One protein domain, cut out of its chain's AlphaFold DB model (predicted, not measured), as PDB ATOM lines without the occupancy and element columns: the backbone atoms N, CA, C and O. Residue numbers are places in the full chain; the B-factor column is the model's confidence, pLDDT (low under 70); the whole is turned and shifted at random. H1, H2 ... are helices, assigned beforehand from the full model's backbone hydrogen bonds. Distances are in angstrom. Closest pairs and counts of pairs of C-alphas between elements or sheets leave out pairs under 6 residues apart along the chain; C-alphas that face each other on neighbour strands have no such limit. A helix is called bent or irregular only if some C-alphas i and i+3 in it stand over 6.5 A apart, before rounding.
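Overview. This is residues 108 to 204 of the 476 residues of an uncharacterized protein of Mesorhizobium sp (UniProt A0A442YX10). The chain makes a thin, flat zigzag of helices, three helical hairpins set one after another along a rod, with the short H7 beyond H6 at one end. The longest helix, H4, lies near the middle and pairs with H3; H1 with H2 and H5 with H6 make the other two hairpins, one toward each end, and helices of different hairpins do not come into contact. The printed part has 97 residues with seven named helices, H1 to H7 in order along the chain, and no named strand, and its class is all helix. The whole is extended, with a radius of gyration of the C-alphas of 21.3 A and spans of 68 by 27 by 13 A.

Arrangement. H4, residues 150 to 165, touches H3, residues 134 to 145, with residues 153 to 160 alone. Their closest C-alphas, those of Cys 142 and Cys 156, are 5.6 A apart, and the two form a hairpin at a shallow tilt of 25 degrees, opposite ways. On from H4, H5, residues 168 to 179, is only just apart from it, at 8.1 A. H5 touches H6, residues 184 to 195, in a hairpin at a shallow tilt of 11 degrees, opposite ways; the closest C-alphas, those of Ile 173 and Ser 191, are 5.5 A apart. H7, residues 198 to 204, is close to H6 but not clearly touching, with the C-alphas of Ala 192 and Lys 201 closest at 7.0 A. H2, residues 117 to 127, is apart from H3. H2 touches H1, residues 108 to 113, in a hairpin, opposite ways at a steep tilt of 37 degrees, only just past shallow; the closest C-alphas, those of Cys 110 and Cys 123, are 5.5 A apart. The helix packing is mostly aligned, but only just: 2 of 3 touching pairs are at a shallow tilt. Every O i to N i+4 pair is within hydrogen-bond range in H1, H3, H5 and H7, against 5 of 7 in H2, 11 of 12 in H4 and 6 of 8 in H6.

Along the chain. H4 is 21.1 A long from C-alpha 150 at (-14.760, -17.053, 6.001) to C-alpha 165. H5 measures 16.3 A, H3 16.2 A, H2 15.6 A and H6 14.9 A. H2 is only just irregular, with C-alphas 123 and 126 6.8 A apart. H1 begins at C-alpha 108, (-26.771, 1.059, 32.628), and H7 ends at C-alpha 204, (-3.141, -55.647, 8.251).

Size, cuts and confidence. The two C-alphas farthest apart, those of Ala 112 and Val 203, are 68.5 A apart. The printed part has no cut. The link from H2 to H3, six residues, is short; the other links are tight. Mean pLDDT of the printed part is 75.6, and 21 residues are under 70, among them 160 to 167 and 195 to 200.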
ATOM      1  N   LEU A 108     -26.986  -0.362  32.902       78.44
ATOM      2  CA  LEU A 108     -26.771   1.059  32.628       78.44
ATOM      3  C   LEU A 108     -25.326   1.478  32.902       78.44
ATOM      4  O   LEU A 108     -24.762   2.231  32.113       78.44
ATOM      5  N   GLU A 109     -24.711   0.955  33.960       81.88
ATOM      6  CA  GLU A 109     -23.286   1.143  34.232       81.88
ATOM      7  C   GLU A 109     -22.423   0.535  33.126       81.88
ATOM      8  O   GLU A 109     -21.481   1.182  32.664       81.88
ATOM      9  N   CYS A 110     -22.778  -0.653  32.626       85.06
ATOM     10  CA  CYS A 110     -22.133  -1.230  31.449       85.06
ATOM     11  C   CYS A 110     -22.227  -0.294  30.240       85.06
ATOM     12  O   CYS A 110     -21.228  -0.084  29.557       85.06
ATOM     13  N   ALA A 111     -23.396   0.295  29.978       80.06
ATOM     14  CA  ALA A 111     -23.575   1.232  28.870       80.06
ATOM     15  C   ALA A 111     -22.780   2.531  29.068       80.06
ATOM     16  O   ALA A 111     -22.197   3.041  28.116       80.06
ATOM     17  N   ALA A 112     -22.737   3.056  30.293       81.06
ATOM     18  CA  ALA A 112     -22.035   4.294  30.616       81.06
ATOM     19  C   ALA A 112     -20.508   4.146  30.534       81.06
ATOM     20  O   ALA A 112     -19.819   5.087  30.138       81.06
ATOM     21  N   ASN A 113     -19.985   2.970  30.886       85.50
ATOM     22  CA  ASN A 113     -18.547   2.699  30.914       85.50
ATOM     23  C   ASN A 113     -18.002   2.112  29.602       85.50
ATOM     24  O   ASN A 113     -16.786   2.049  29.426       85.50
ATOM     25  N   SER A 114     -18.868   1.698  28.676       86.44
ATOM     26  CA  SER A 114     -18.457   1.086  27.408       86.44
ATOM     27  C   SER A 114     -18.468   2.101  26.271       86.44
ATOM     28  O   SER A 114     -19.466   2.770  26.024       86.44
ATOM     29  N   THR A 115     -17.358   2.193  25.535       82.00
ATOM     30  CA  THR A 115     -17.248   3.090  24.366       82.00
ATOM     31  C   THR A 115     -17.535   2.388  23.042       82.00
ATOM     32  O   THR A 115     -17.822   3.054  22.046       82.00
ATOM     33  N   ARG A 116     -17.488   1.051  23.025       77.94
ATOM     34  CA  ARG A 116     -17.774   0.220  21.854       77.94
ATOM     35  C   ARG A 116     -18.878  -0.787  22.163       77.94
ATOM     36  O   ARG A 116     -19.129  -1.122  23.321       77.94
ATOM     37  N   ALA A 117     -19.541  -1.259  21.111       68.44
ATOM     38  CA  ALA A 117     -20.672  -2.173  21.238       68.44
ATOM     39  C   ALA A 117     -20.252  -3.539  21.802       68.44
ATOM     40  O   ALA A 117     -21.023  -4.159  22.532       68.44
ATOM     41  N   GLU A 118     -19.032  -3.983  21.497       74.56
ATOM     42  CA  GLU A 118     -18.467  -5.243  21.975       74.56
ATOM     43  C   GLU A 118     -18.258  -5.205  23.491       74.56
ATOM     44  O   GLU A 118     -18.711  -6.102  24.197       74.56
ATOM     45  N   ASP A 119     -17.664  -4.115  23.988       78.62
ATOM     46  CA  ASP A 119     -17.379  -3.924  25.414       78.62
ATOM     47  C   ASP A 119     -18.690  -3.842  26.222       78.62
ATOM     48  O   ASP A 119     -18.821  -4.429  27.300       78.62
ATOM     49  N   PHE A 120     -19.713  -3.186  25.653       85.81
ATOM     50  CA  PHE A 120     -21.049  -3.150  26.244       85.81
ATOM     51  C   PHE A 120     -21.683  -4.542  26.298       85.81
ATOM     52  O   PHE A 120     -22.222  -4.927  27.335       85.81
ATOM     53  N   ALA A 121     -21.631  -5.292  25.194       74.31
ATOM     54  CA  ALA A 121     -22.221  -6.622  25.114       74.31
ATOM     55  C   ALA A 121     -21.554  -7.594  26.099       74.31
ATOM     56  O   ALA A 121     -22.258  -8.345  26.776       74.31
ATOM     57  N   GLU A 122     -20.227  -7.542  26.223       79.44
ATOM     58  CA  GLU A 122     -19.464  -8.361  27.167       79.44
ATOM     59  C   GLU A 122     -19.832  -8.048  28.624       79.44
ATOM     60  O   GLU A 122     -20.057  -8.961  29.420       79.44
ATOM     61  N   CYS A 123     -19.984  -6.763  28.961       86.56
ATOM     62  CA  CYS A 123     -20.388  -6.338  30.300       86.56
ATOM     63  C   CYS A 123     -21.861  -6.674  30.611       86.56
ATOM     64  O   CYS A 123     -22.176  -7.171  31.695       86.56
ATOM     65  N   ALA A 124     -22.779  -6.421  29.673       86.56
ATOM     66  CA  ALA A 124     -24.219  -6.507  29.914       86.56
ATOM     67  C   ALA A 124     -24.779  -7.938  29.818       86.56
ATOM     68  O   ALA A 124     -25.729  -8.270  30.532       86.56
ATOM     69  N   ALA A 125     -24.217  -8.802  28.964       82.38
ATOM     70  CA  ALA A 125     -24.761 -10.143  28.718       82.38
ATOM     71  C   ALA A 125     -24.891 -11.010  29.993       82.38
ATOM     72  O   ALA A 125     -25.983 -11.549  30.224       82.38
ATOM     73  N   PRO A 126     -23.886 -11.081  30.892       82.94
ATOM     74  CA  PRO A 126     -24.017 -11.827  32.144       82.94
ATOM     75  C   PRO A 126     -25.125 -11.272  33.050       82.94
ATOM     76  O   PRO A 126     -25.822 -12.036  33.721       82.94
ATOM     77  N   LYS A 127     -25.341  -9.947  33.044       84.00
ATOM     78  CA  LYS A 127     -26.359  -9.274  33.870       84.00
ATOM     79  C   LYS A 127     -27.785  -9.581  33.407       84.00
ATOM     80  O   LYS A 127     -28.699  -9.680  34.229       84.00
ATOM     81  N   PHE A 128     -27.959  -9.856  32.113       79.44
ATOM     82  CA  PHE A 128     -29.199 -10.393  31.542       79.44
ATOM     83  C   PHE A 128     -29.380 -11.907  31.739       79.44
ATOM     84  O   PHE A 128     -30.408 -12.455  31.344       79.44
ATOM     85  N   GLY A 129     -28.418 -12.597  32.362       78.38
ATOM     86  CA  GLY A 129     -28.436 -14.055  32.493       78.38
ATOM     87  C   GLY A 129     -28.103 -14.785  31.189       78.38
ATOM     88  O   GLY A 129     -28.369 -15.981  31.070       78.38
ATOM     89  N   ILE A 130     -27.524 -14.081  30.212       75.50
ATOM     90  CA  ILE A 130     -27.036 -14.668  28.968       75.50
ATOM     91  C   ILE A 130     -25.623 -15.186  29.246       75.50
ATOM     92  O   ILE A 130     -24.635 -14.469  29.112       75.50
ATOM     93  N   ASN A 131     -25.539 -16.445  29.669       75.00
ATOM     94  CA  ASN A 131     -24.270 -17.152  29.799       75.00
ATOM     95  C   ASN A 131     -23.965 -17.874  28.490       75.00
ATOM     96  O   ASN A 131     -24.635 -18.842  28.135       75.00
ATOM     97  N   ILE A 132     -22.941 -17.402  27.786       73.00
ATOM     98  CA  ILE A 132     -22.414 -18.059  26.593       73.00
ATOM     99  C   ILE A 132     -21.423 -19.143  27.063       73.00
ATOM    100  O   ILE A 132     -20.472 -18.797  27.771       73.00
ATOM    101  N   PRO A 133     -21.628 -20.434  26.730       76.31
ATOM    102  CA  PRO A 133     -20.659 -21.500  26.994       76.31
ATOM    103  C   PRO A 133     -19.275 -21.157  26.432       76.31
ATOM    104  O   PRO A 133     -19.182 -20.480  25.408       76.31
ATOM    105  N   ASP A 134     -18.202 -21.635  27.061       77.94
ATOM    106  CA  ASP A 134     -16.837 -21.240  26.678       77.94
ATOM    107  C   ASP A 134     -16.497 -21.594  25.220       77.94
ATOM    108  O   ASP A 134     -15.846 -20.808  24.535       77.94
ATOM    109  N   ASP A 135     -17.053 -22.685  24.689       74.06
ATOM    110  CA  ASP A 135     -16.911 -23.056  23.273       74.06
ATOM    111  C   ASP A 135     -17.567 -22.028  22.342       74.06
ATOM    112  O   ASP A 135     -17.023 -21.653  21.303       74.06
ATOM    113  N   GLN A 136     -18.729 -21.503  22.737       75.88
ATOM    114  CA  GLN A 136     -19.416 -20.462  21.977       75.88
ATOM    115  C   GLN A 136     -18.693 -19.113  22.086       75.88
ATOM    116  O   GLN A 136     -18.716 -18.349  21.122       75.88
ATOM    117  N   LYS A 137     -18.001 -18.830  23.201       77.44
ATOM    118  CA  LYS A 137     -17.132 -17.646  23.315       77.44
ATOM    119  C   LYS A 137     -15.934 -17.736  22.377       77.44
ATOM    120  O   LYS A 137     -15.607 -16.736  21.748       77.44
ATOM    121  N   LYS A 138     -15.311 -18.913  22.246       79.62
ATOM    122  CA  LYS A 138     -14.201 -19.143  21.302       79.62
ATOM    123  C   LYS A 138     -14.650 -18.925  19.858       79.62
ATOM    124  O   LYS A 138     -14.029 -18.159  19.127       79.62
ATOM    125  N   ILE A 139     -15.793 -19.502  19.479       77.25
ATOM    126  CA  ILE A 139     -16.372 -19.324  18.139       77.25
ATOM    127  C   ILE A 139     -16.733 -17.855  17.879       77.25
ATOM    128  O   ILE A 139     -16.400 -17.317  16.823       77.25
ATOM    129  N   ALA A 140     -17.375 -17.184  18.840       76.75
ATOM    130  CA  ALA A 140     -17.689 -15.763  18.727       76.75
ATOM    131  C   ALA A 140     -16.415 -14.904  18.632       76.75
ATOM    132  O   ALA A 140     -16.359 -13.990  17.815       76.75
ATOM    133  N   GLY A 141     -15.372 -15.239  19.397       80.88
ATOM    134  CA  GLY A 141     -14.059 -14.601  19.328       80.88
ATOM    135  C   GLY A 141     -13.425 -14.731  17.946       80.88
ATOM    136  O   GLY A 141     -12.992 -13.730  17.382       80.88
ATOM    137  N   CYS A 142     -13.461 -15.924  17.348       82.25
ATOM    138  CA  CYS A 142     -12.990 -16.132  15.979       82.25
ATOM    139  C   CYS A 142     -13.818 -15.363  14.944       82.25
ATOM    140  O   CYS A 142     -13.260 -14.823  13.991       82.25
ATOM    141  N   ALA A 143     -15.138 -15.263  15.124       77.56
ATOM    142  CA  ALA A 143     -15.997 -14.469  14.243       77.56
ATOM    143  C   ALA A 143     -15.683 -12.964  14.327       77.56
ATOM    144  O   ALA A 143     -15.682 -12.276  13.307       77.56
ATOM    145  N   ILE A 144     -15.373 -12.464  15.527       78.38
ATOM    146  CA  ILE A 144     -14.946 -11.075  15.742       78.38
ATOM    147  C   ILE A 144     -13.554 -10.847  15.142       78.38
ATOM    148  O   ILE A 144     -13.354  -9.875  14.415       78.38
ATOM    149  N   GLN A 145     -12.602 -11.745  15.405       81.00
ATOM    150  CA  GLN A 145     -11.217 -11.617  14.946       81.00
ATOM    151  C   GLN A 145     -11.110 -11.635  13.419       81.00
ATOM    152  O   GLN A 145     -10.390 -10.822  12.850       81.00
ATOM    153  N   SER A 146     -11.870 -12.516  12.769       86.50
ATOM    154  CA  SER A 146     -11.926 -12.624  11.306       86.50
ATOM    155  C   SER A 146     -12.680 -11.478  10.630       86.50
ATOM    156  O   SER A 146     -12.711 -11.407   9.406       86.50
ATOM    157  N   SER A 147     -13.347 -10.592  11.384       84.31
ATOM    158  CA  SER A 147     -14.195  -9.525  10.826       84.31
ATOM    159  C   SER A 147     -15.211 -10.030   9.781       84.31
ATOM    160  O   SER A 147     -15.588  -9.301   8.862       84.31
ATOM    161  N   GLY A 148     -15.656 -11.284   9.917       69.50
ATOM    162  CA  GLY A 148     -16.568 -11.944   8.982       69.50
ATOM    163  C   GLY A 148     -15.921 -12.577   7.742       69.50
ATOM    164  O   GLY A 148     -16.661 -13.070   6.888       69.50
ATOM    165  N   ASP A 149     -14.590 -12.599   7.620       86.94
ATOM    166  CA  ASP A 149     -13.906 -13.362   6.572       86.94
ATOM    167  C   ASP A 149     -14.006 -14.871   6.837       86.94
ATOM    168  O   ASP A 149     -13.665 -15.373   7.908       86.94
ATOM    169  N   THR A 150     -14.480 -15.621   5.844       66.94
ATOM    170  CA  THR A 150     -14.760 -17.053   6.001       66.94
ATOM    171  C   THR A 150     -13.504 -17.906   6.131       66.94
ATOM    172  O   THR A 150     -13.564 -18.970   6.744       66.94
ATOM    173  N   SER A 151     -12.388 -17.477   5.538       76.19
ATOM    174  CA  SER A 151     -11.138 -18.241   5.530       76.19
ATOM    175  C   SER A 151     -10.390 -18.033   6.841       76.19
ATOM    176  O   SER A 151     -10.000 -19.007   7.481       76.19
ATOM    177  N   GLU A 152     -10.295 -16.781   7.293       79.69
ATOM    178  CA  GLU A 152      -9.709 -16.435   8.592       79.69
ATOM    179  C   GLU A 152     -10.545 -16.997   9.750       79.69
ATOM    180  O   GLU A 152     -10.001 -17.490  10.741       79.69
ATOM    181  N   PHE A 153     -11.877 -16.997   9.612       79.94
ATOM    182  CA  PHE A 153     -12.755 -17.655  10.575       79.94
ATOM    183  C   PHE A 153     -12.495 -19.161  10.635       79.94
ATOM    184  O   PHE A 153     -12.376 -19.708  11.729       79.94
ATOM    185  N   ALA A 154     -12.405 -19.834   9.482       75.19
ATOM    186  CA  ALA A 154     -12.168 -21.274   9.422       75.19
ATOM    187  C   ALA A 154     -10.789 -21.660   9.980       75.19
ATOM    188  O   ALA A 154     -10.673 -22.700  10.621       75.19
ATOM    189  N   GLU A 155      -9.771 -20.823   9.788       83.12
ATOM    190  CA  GLU A 155      -8.436 -21.032  10.354       83.12
ATOM    191  C   GLU A 155      -8.432 -20.853  11.881       83.12
ATOM    192  O   GLU A 155      -7.952 -21.728  12.602       83.12
ATOM    193  N   CYS A 156      -9.051 -19.783  12.393       85.44
ATOM    194  CA  CYS A 156      -9.167 -19.537  13.834       85.44
ATOM    195  C   CYS A 156     -10.022 -20.600  14.539       85.44
ATOM    196  O   CYS A 156      -9.593 -21.203  15.526       85.44
ATOM    197  N   ALA A 157     -11.232 -20.845  14.028       80.00
ATOM    198  CA  ALA A 157     -12.158 -21.807  14.611       80.00
ATOM    199  C   ALA A 157     -11.636 -23.238  14.440       80.00
ATOM    200  O   ALA A 157     -11.773 -24.043  15.353       80.00
ATOM    201  N   GLY A 158     -10.997 -23.541  13.306       76.00
ATOM    202  CA  GLY A 158     -10.331 -24.815  13.062       76.00
ATOM    203  C   GLY A 158      -9.227 -25.074  14.079       76.00
ATOM    204  O   GLY A 158      -9.283 -26.089  14.760       76.00
ATOM    205  N   GLY A 159      -8.282 -24.149  14.262       74.69
ATOM    206  CA  GLY A 159      -7.202 -24.322  15.240       74.69
ATOM    207  C   GLY A 159      -7.717 -24.516  16.669       74.69
ATOM    208  O   GLY A 159      -7.391 -25.502  17.321       74.69
ATOM    209  N   GLN A 160      -8.604 -23.631  17.137       68.94
ATOM    210  CA  GLN A 160      -9.077 -23.686  18.526       68.94
ATOM    211  C   GLN A 160     -10.028 -24.851  18.825       68.94
ATOM    212  O   GLN A 160     -10.107 -25.286  19.970       68.94
ATOM    213  N   PHE A 161     -10.774 -25.337  17.832       64.94
ATOM    214  CA  PHE A 161     -11.695 -26.457  18.026       64.94
ATOM    215  C   PHE A 161     -10.995 -27.805  17.833       64.94
ATOM    216  O   PHE A 161     -11.359 -28.773  18.492       64.94
ATOM    217  N   LEU A 162      -9.984 -27.884  16.960       63.09
ATOM    218  CA  LEU A 162      -9.214 -29.113  16.757       63.09
ATOM    219  C   LEU A 162      -8.290 -29.404  17.948       63.09
ATOM    220  O   LEU A 162      -8.167 -30.565  18.318       63.09
ATOM    221  N   ASP A 163      -7.727 -28.383  18.601       61.28
ATOM    222  CA  ASP A 163      -6.829 -28.582  19.750       61.28
ATOM    223  C   ASP A 163      -7.541 -29.102  21.017       61.28
ATOM    224  O   ASP A 163      -6.927 -29.803  21.817       61.28
ATOM    225  N   ASP A 164      -8.832 -28.798  21.203       59.25
ATOM    226  CA  ASP A 164      -9.600 -29.237  22.386       59.25
ATOM    227  C   ASP A 164     -10.434 -30.509  22.151       59.25
ATOM    228  O   ASP A 164     -10.856 -31.163  23.108       59.25
ATOM    229  N   VAL A 165     -10.722 -30.852  20.890       55.94
ATOM    230  CA  VAL A 165     -11.615 -31.973  20.540       55.94
ATOM    231  C   VAL A 165     -10.847 -33.203  20.077       55.94
ATOM    232  O   VAL A 165     -11.368 -34.313  20.212       55.94
ATOM    233  N   LEU A 166      -9.637 -33.031  19.538       61.03
ATOM    234  CA  LEU A 166      -8.866 -34.153  19.028       61.03
ATOM    235  C   LEU A 166      -8.007 -34.780  20.120       61.03
ATOM    236  O   LEU A 166      -7.194 -34.113  20.752       61.03
ATOM    237  N   ASP A 167      -8.175 -36.085  20.322       66.06
ATOM    238  CA  ASP A 167      -7.234 -36.850  21.138       66.06
ATOM    239  C   ASP A 167      -5.866 -36.983  20.434       66.06
ATOM    240  O   ASP A 167      -5.744 -36.773  19.222       66.06
ATOM    241  N   ASP A 168      -4.829 -37.366  21.188       72.38
ATOM    242  CA  ASP A 168      -3.452 -37.514  20.684       72.38
ATOM    243  C   ASP A 168      -3.367 -38.381  19.407       72.38
ATOM    244  O   ASP A 168      -2.496 -38.175  18.557       72.38
ATOM    245  N   ASN A 169      -4.275 -39.353  19.236       67.56
ATOM    246  CA  ASN A 169      -4.299 -40.205  18.047       67.56
ATOM    247  C   ASN A 169      -4.927 -39.482  16.860       67.56
ATOM    248  O   ASN A 169      -4.435 -39.608  15.740       67.56
ATOM    249  N   GLN A 170      -5.996 -38.723  17.077       67.19
ATOM    250  CA  GLN A 170      -6.647 -37.941  16.031       67.19
ATOM    251  C   GLN A 170      -5.743 -36.818  15.511       67.19
ATOM    252  O   GLN A 170      -5.712 -36.579  14.300       67.19
ATOM    253  N   GLN A 171      -4.947 -36.199  16.386       75.12
ATOM    254  CA  GLN A 171      -3.925 -35.232  15.987       75.12
ATOM    255  C   GLN A 171      -2.810 -35.903  15.166       75.12
ATOM    256  O   GLN A 171      -2.499 -35.451  14.064       75.12
ATOM    257  N   ALA A 172      -2.309 -37.062  15.614       76.06
ATOM    258  CA  ALA A 172      -1.316 -37.836  14.866       76.06
ATOM    259  C   ALA A 172      -1.829 -38.318  13.492       76.06
ATOM    260  O   ALA A 172      -1.073 -38.377  12.522       76.06
ATOM    261  N   ILE A 173      -3.124 -38.628  13.367       73.56
ATOM    262  CA  ILE A 173      -3.741 -38.998  12.085       73.56
ATOM    263  C   ILE A 173      -3.774 -37.803  11.126       73.56
ATOM    264  O   ILE A 173      -3.496 -37.976   9.937       73.56
ATOM    265  N   LEU A 174      -4.080 -36.598  11.609       75.56
ATOM    266  CA  LEU A 174      -4.025 -35.389  10.782       75.56
ATOM    267  C   LEU A 174      -2.592 -35.056  10.356       75.56
ATOM    268  O   LEU A 174      -2.370 -34.719   9.188       75.56
ATOM    269  N   ASP A 175      -1.618 -35.256  11.241       79.88
ATOM    270  CA  ASP A 175      -0.201 -35.146  10.894       79.88
ATOM    271  C   ASP A 175       0.189 -36.164   9.817       79.88
ATOM    272  O   ASP A 175       0.904 -35.832   8.868       79.88
ATOM    273  N   CYS A 176      -0.329 -37.392   9.896       81.25
ATOM    274  CA  CYS A 176      -0.144 -38.391   8.849       81.25
ATOM    275  C   CYS A 176      -0.742 -37.948   7.509       81.25
ATOM    276  O   CYS A 176      -0.097 -38.140   6.478       81.25
ATOM    277  N   VAL A 177      -1.932 -37.334   7.485       77.62
ATOM    278  CA  VAL A 177      -2.525 -36.794   6.243       77.62
ATOM    279  C   VAL A 177      -1.631 -35.705   5.649       77.62
ATOM    280  O   VAL A 177      -1.326 -35.748   4.454       77.62
ATOM    281  N   SER A 178      -1.180 -34.769   6.485       79.62
ATOM    282  CA  SER A 178      -0.334 -33.644   6.075       79.62
ATOM    283  C   SER A 178       1.010 -34.117   5.507       79.62
ATOM    284  O   SER A 178       1.418 -33.712   4.416       79.62
ATOM    285  N   ASN A 179       1.661 -35.068   6.183       80.56
ATOM    286  CA  ASN A 179       2.975 -35.576   5.789       80.56
ATOM    287  C   ASN A 179       2.932 -36.544   4.596       80.56
ATOM    288  O   ASN A 179       3.930 -36.699   3.892       80.56
ATOM    289  N   SER A 180       1.786 -37.172   4.326       82.81
ATOM    290  CA  SER A 180       1.674 -38.164   3.247       82.81
ATOM    291  C   SER A 180       1.536 -37.550   1.854       82.81
ATOM    292  O   SER A 180       1.608 -38.282   0.871       82.81
ATOM    293  N   SER A 181       1.351 -36.226   1.733       80.56
ATOM    294  CA  SER A 181       1.240 -35.519   0.440       80.56
ATOM    295  C   SER A 181       0.224 -36.147  -0.538       80.56
ATOM    296  O   SER A 181       0.398 -36.091  -1.754       80.56
ATOM    297  N   GLY A 182      -0.834 -36.775  -0.010       70.94
ATOM    298  CA  GLY A 182      -1.867 -37.462  -0.794       70.94
ATOM    299  C   GLY A 182      -1.529 -38.887  -1.259       70.94
ATOM    300  O   GLY A 182      -2.345 -39.489  -1.957       70.94
ATOM    301  N   ASP A 183      -0.377 -39.455  -0.886       82.31
ATOM    302  CA  ASP A 183      -0.048 -40.856  -1.169       82.31
ATOM    303  C   ASP A 183      -0.780 -41.799  -0.200       82.31
ATOM    304  O   ASP A 183      -0.560 -41.783   1.014       82.31
ATOM    305  N   ALA A 184      -1.668 -42.633  -0.747       63.94
ATOM    306  CA  ALA A 184      -2.527 -43.517   0.039       63.94
ATOM    307  C   ALA A 184      -1.752 -44.603   0.802       63.94
ATOM    308  O   ALA A 184      -2.209 -45.044   1.857       63.94
ATOM    309  N   LYS A 185      -0.589 -45.032   0.294       72.12
ATOM    310  CA  LYS A 185       0.234 -46.059   0.937       72.12
ATOM    311  C   LYS A 185       0.980 -45.472   2.132       72.12
ATOM    312  O   LYS A 185       0.918 -46.042   3.215       72.12
ATOM    313  N   ASN A 186       1.593 -44.304   1.964       75.12
ATOM    314  CA  ASN A 186       2.278 -43.600   3.048       75.12
ATOM    315  C   ASN A 186       1.295 -43.163   4.143       75.12
ATOM    316  O   ASN A 186       1.598 -43.287   5.331       75.12
ATOM    317  N   PHE A 187       0.087 -42.738   3.756       79.56
ATOM    318  CA  PHE A 187      -0.973 -42.436   4.715       79.56
ATOM    319  C   PHE A 187      -1.397 -43.678   5.497       79.56
ATOM    320  O   PHE A 187      -1.517 -43.613   6.721       79.56
ATOM    321  N   ALA A 188      -1.600 -44.812   4.821       70.81
ATOM    322  CA  ALA A 188      -1.957 -46.066   5.480       70.81
ATOM    323  C   ALA A 188      -0.849 -46.549   6.430       70.81
ATOM    324  O   ALA A 188      -1.148 -46.932   7.556       70.81
ATOM    325  N   GLU A 189       0.421 -46.475   6.026       76.31
ATOM    326  CA  GLU A 189       1.563 -46.861   6.865       76.31
ATOM    327  C   GLU A 189       1.706 -45.963   8.106       76.31
ATOM    328  O   GLU A 189       1.939 -46.470   9.204       76.31
ATOM    329  N   CYS A 190       1.509 -44.651   7.956       81.88
ATOM    330  CA  CYS A 190       1.576 -43.693   9.061       81.88
ATOM    331  C   CYS A 190       0.371 -43.813  10.010       81.88
ATOM    332  O   CYS A 190       0.532 -43.883  11.225       81.88
ATOM    333  N   SER A 191      -0.851 -43.881   9.473       78.94
ATOM    334  CA  SER A 191      -2.074 -43.927  10.288       78.94
ATOM    335  C   SER A 191      -2.306 -45.289  10.951       78.94
ATOM    336  O   SER A 191      -2.953 -45.351  11.999       78.94
ATOM    337  N   ALA A 192      -1.744 -46.379  10.411       71.56
ATOM    338  CA  ALA A 192      -1.901 -47.720  10.968       71.56
ATOM    339  C   ALA A 192      -1.401 -47.827  12.417       71.56
ATOM    340  O   ALA A 192      -2.066 -48.454  13.236       71.56
ATOM    341  N   SER A 193      -0.293 -47.183  12.796       69.62
ATOM    342  CA  SER A 193       0.172 -47.229  14.194       69.62
ATOM    343  C   SER A 193      -0.762 -46.531  15.186       69.62
ATOM    344  O   SER A 193      -0.646 -46.782  16.383       69.62
ATOM    345  N   HIS A 194      -1.678 -45.692  14.699       70.12
ATOM    346  CA  HIS A 194      -2.604 -44.905  15.515       70.12
ATOM    347  C   HIS A 194      -4.052 -45.426  15.470       70.12
ATOM    348  O   HIS A 194      -4.820 -45.158  16.388       70.12
ATOM    349  N   PHE A 195      -4.430 -46.196  14.439       61.66
ATOM    350  CA  PHE A 195      -5.802 -46.694  14.253       61.66
ATOM    351  C   PHE A 195      -6.031 -48.135  14.719       61.66
ATOM    352  O   PHE A 195      -7.170 -48.515  15.002       61.66
ATOM    353  N   VAL A 196      -4.984 -48.965  14.747       61.09
ATOM    354  CA  VAL A 196      -5.126 -50.407  14.972       61.09
ATOM    355  C   VAL A 196      -4.319 -50.886  16.171       61.09
ATOM    356  O   VAL A 196      -3.125 -50.633  16.300       61.09
ATOM    357  N   SER A 197      -4.994 -51.624  17.056       63.88
ATOM    358  CA  SER A 197      -4.350 -52.375  18.141       63.88
ATOM    359  C   SER A 197      -3.320 -53.369  17.586       63.88
ATOM    360  O   SER A 197      -3.419 -53.774  16.429       63.88
ATOM    361  N   GLU A 198      -2.346 -53.812  18.391       66.81
ATOM    362  CA  GLU A 198      -1.274 -54.725  17.935       66.81
ATOM    363  C   GLU A 198      -1.799 -55.976  17.200       66.81
ATOM    364  O   GLU A 198      -1.190 -56.437  16.236       66.81
ATOM    365  N   SER A 199      -2.964 -56.493  17.602       63.50
ATOM    366  CA  SER A 199      -3.623 -57.631  16.950       63.50
ATOM    367  C   SER A 199      -4.209 -57.280  15.580       63.50
ATOM    368  O   SER A 199      -4.117 -58.066  14.642       63.50
ATOM    369  N   GLN A 200      -4.770 -56.082  15.430       62.41
ATOM    370  CA  GLN A 200      -5.280 -55.589  14.154       62.41
ATOM    371  C   GLN A 200      -4.141 -55.181  13.211       62.41
ATOM    372  O   GLN A 200      -4.255 -55.402  12.009       62.41
ATOM    373  N   LYS A 201      -3.019 -54.681  13.747       73.56
ATOM    374  CA  LYS A 201      -1.792 -54.449  12.980       73.56
ATOM    375  C   LYS A 201      -1.289 -55.745  12.346       73.56
ATOM    376  O   LYS A 201      -1.051 -55.768  11.149       73.56
ATOM    377  N   ALA A 202      -1.249 -56.844  13.100       74.38
ATOM    378  CA  ALA A 202      -0.855 -58.144  12.560       74.38
ATOM    379  C   ALA A 202      -1.804 -58.652  11.454       74.38
ATOM    380  O   ALA A 202      -1.359 -59.288  10.504       74.38
ATOM    381  N   VAL A 203      -3.104 -58.342  11.525       73.69
ATOM    382  CA  VAL A 203      -4.068 -58.670  10.454       73.69
ATOM    383  C   VAL A 203      -3.834 -57.817   9.203       73.69
ATOM    384  O   VAL A 203      -3.926 -58.335   8.091       73.69
ATOM    385  N   VAL A 204      -3.506 -56.535   9.367       74.69
ATOM    386  CA  VAL A 204      -3.141 -55.647   8.251       74.69
ATOM    387  C   VAL A 204      -1.814 -56.083   7.629       74.69
ATOM    388  O   VAL A 204      -1.733 -56.199   6.410       74.69
TER     389      VAL A 204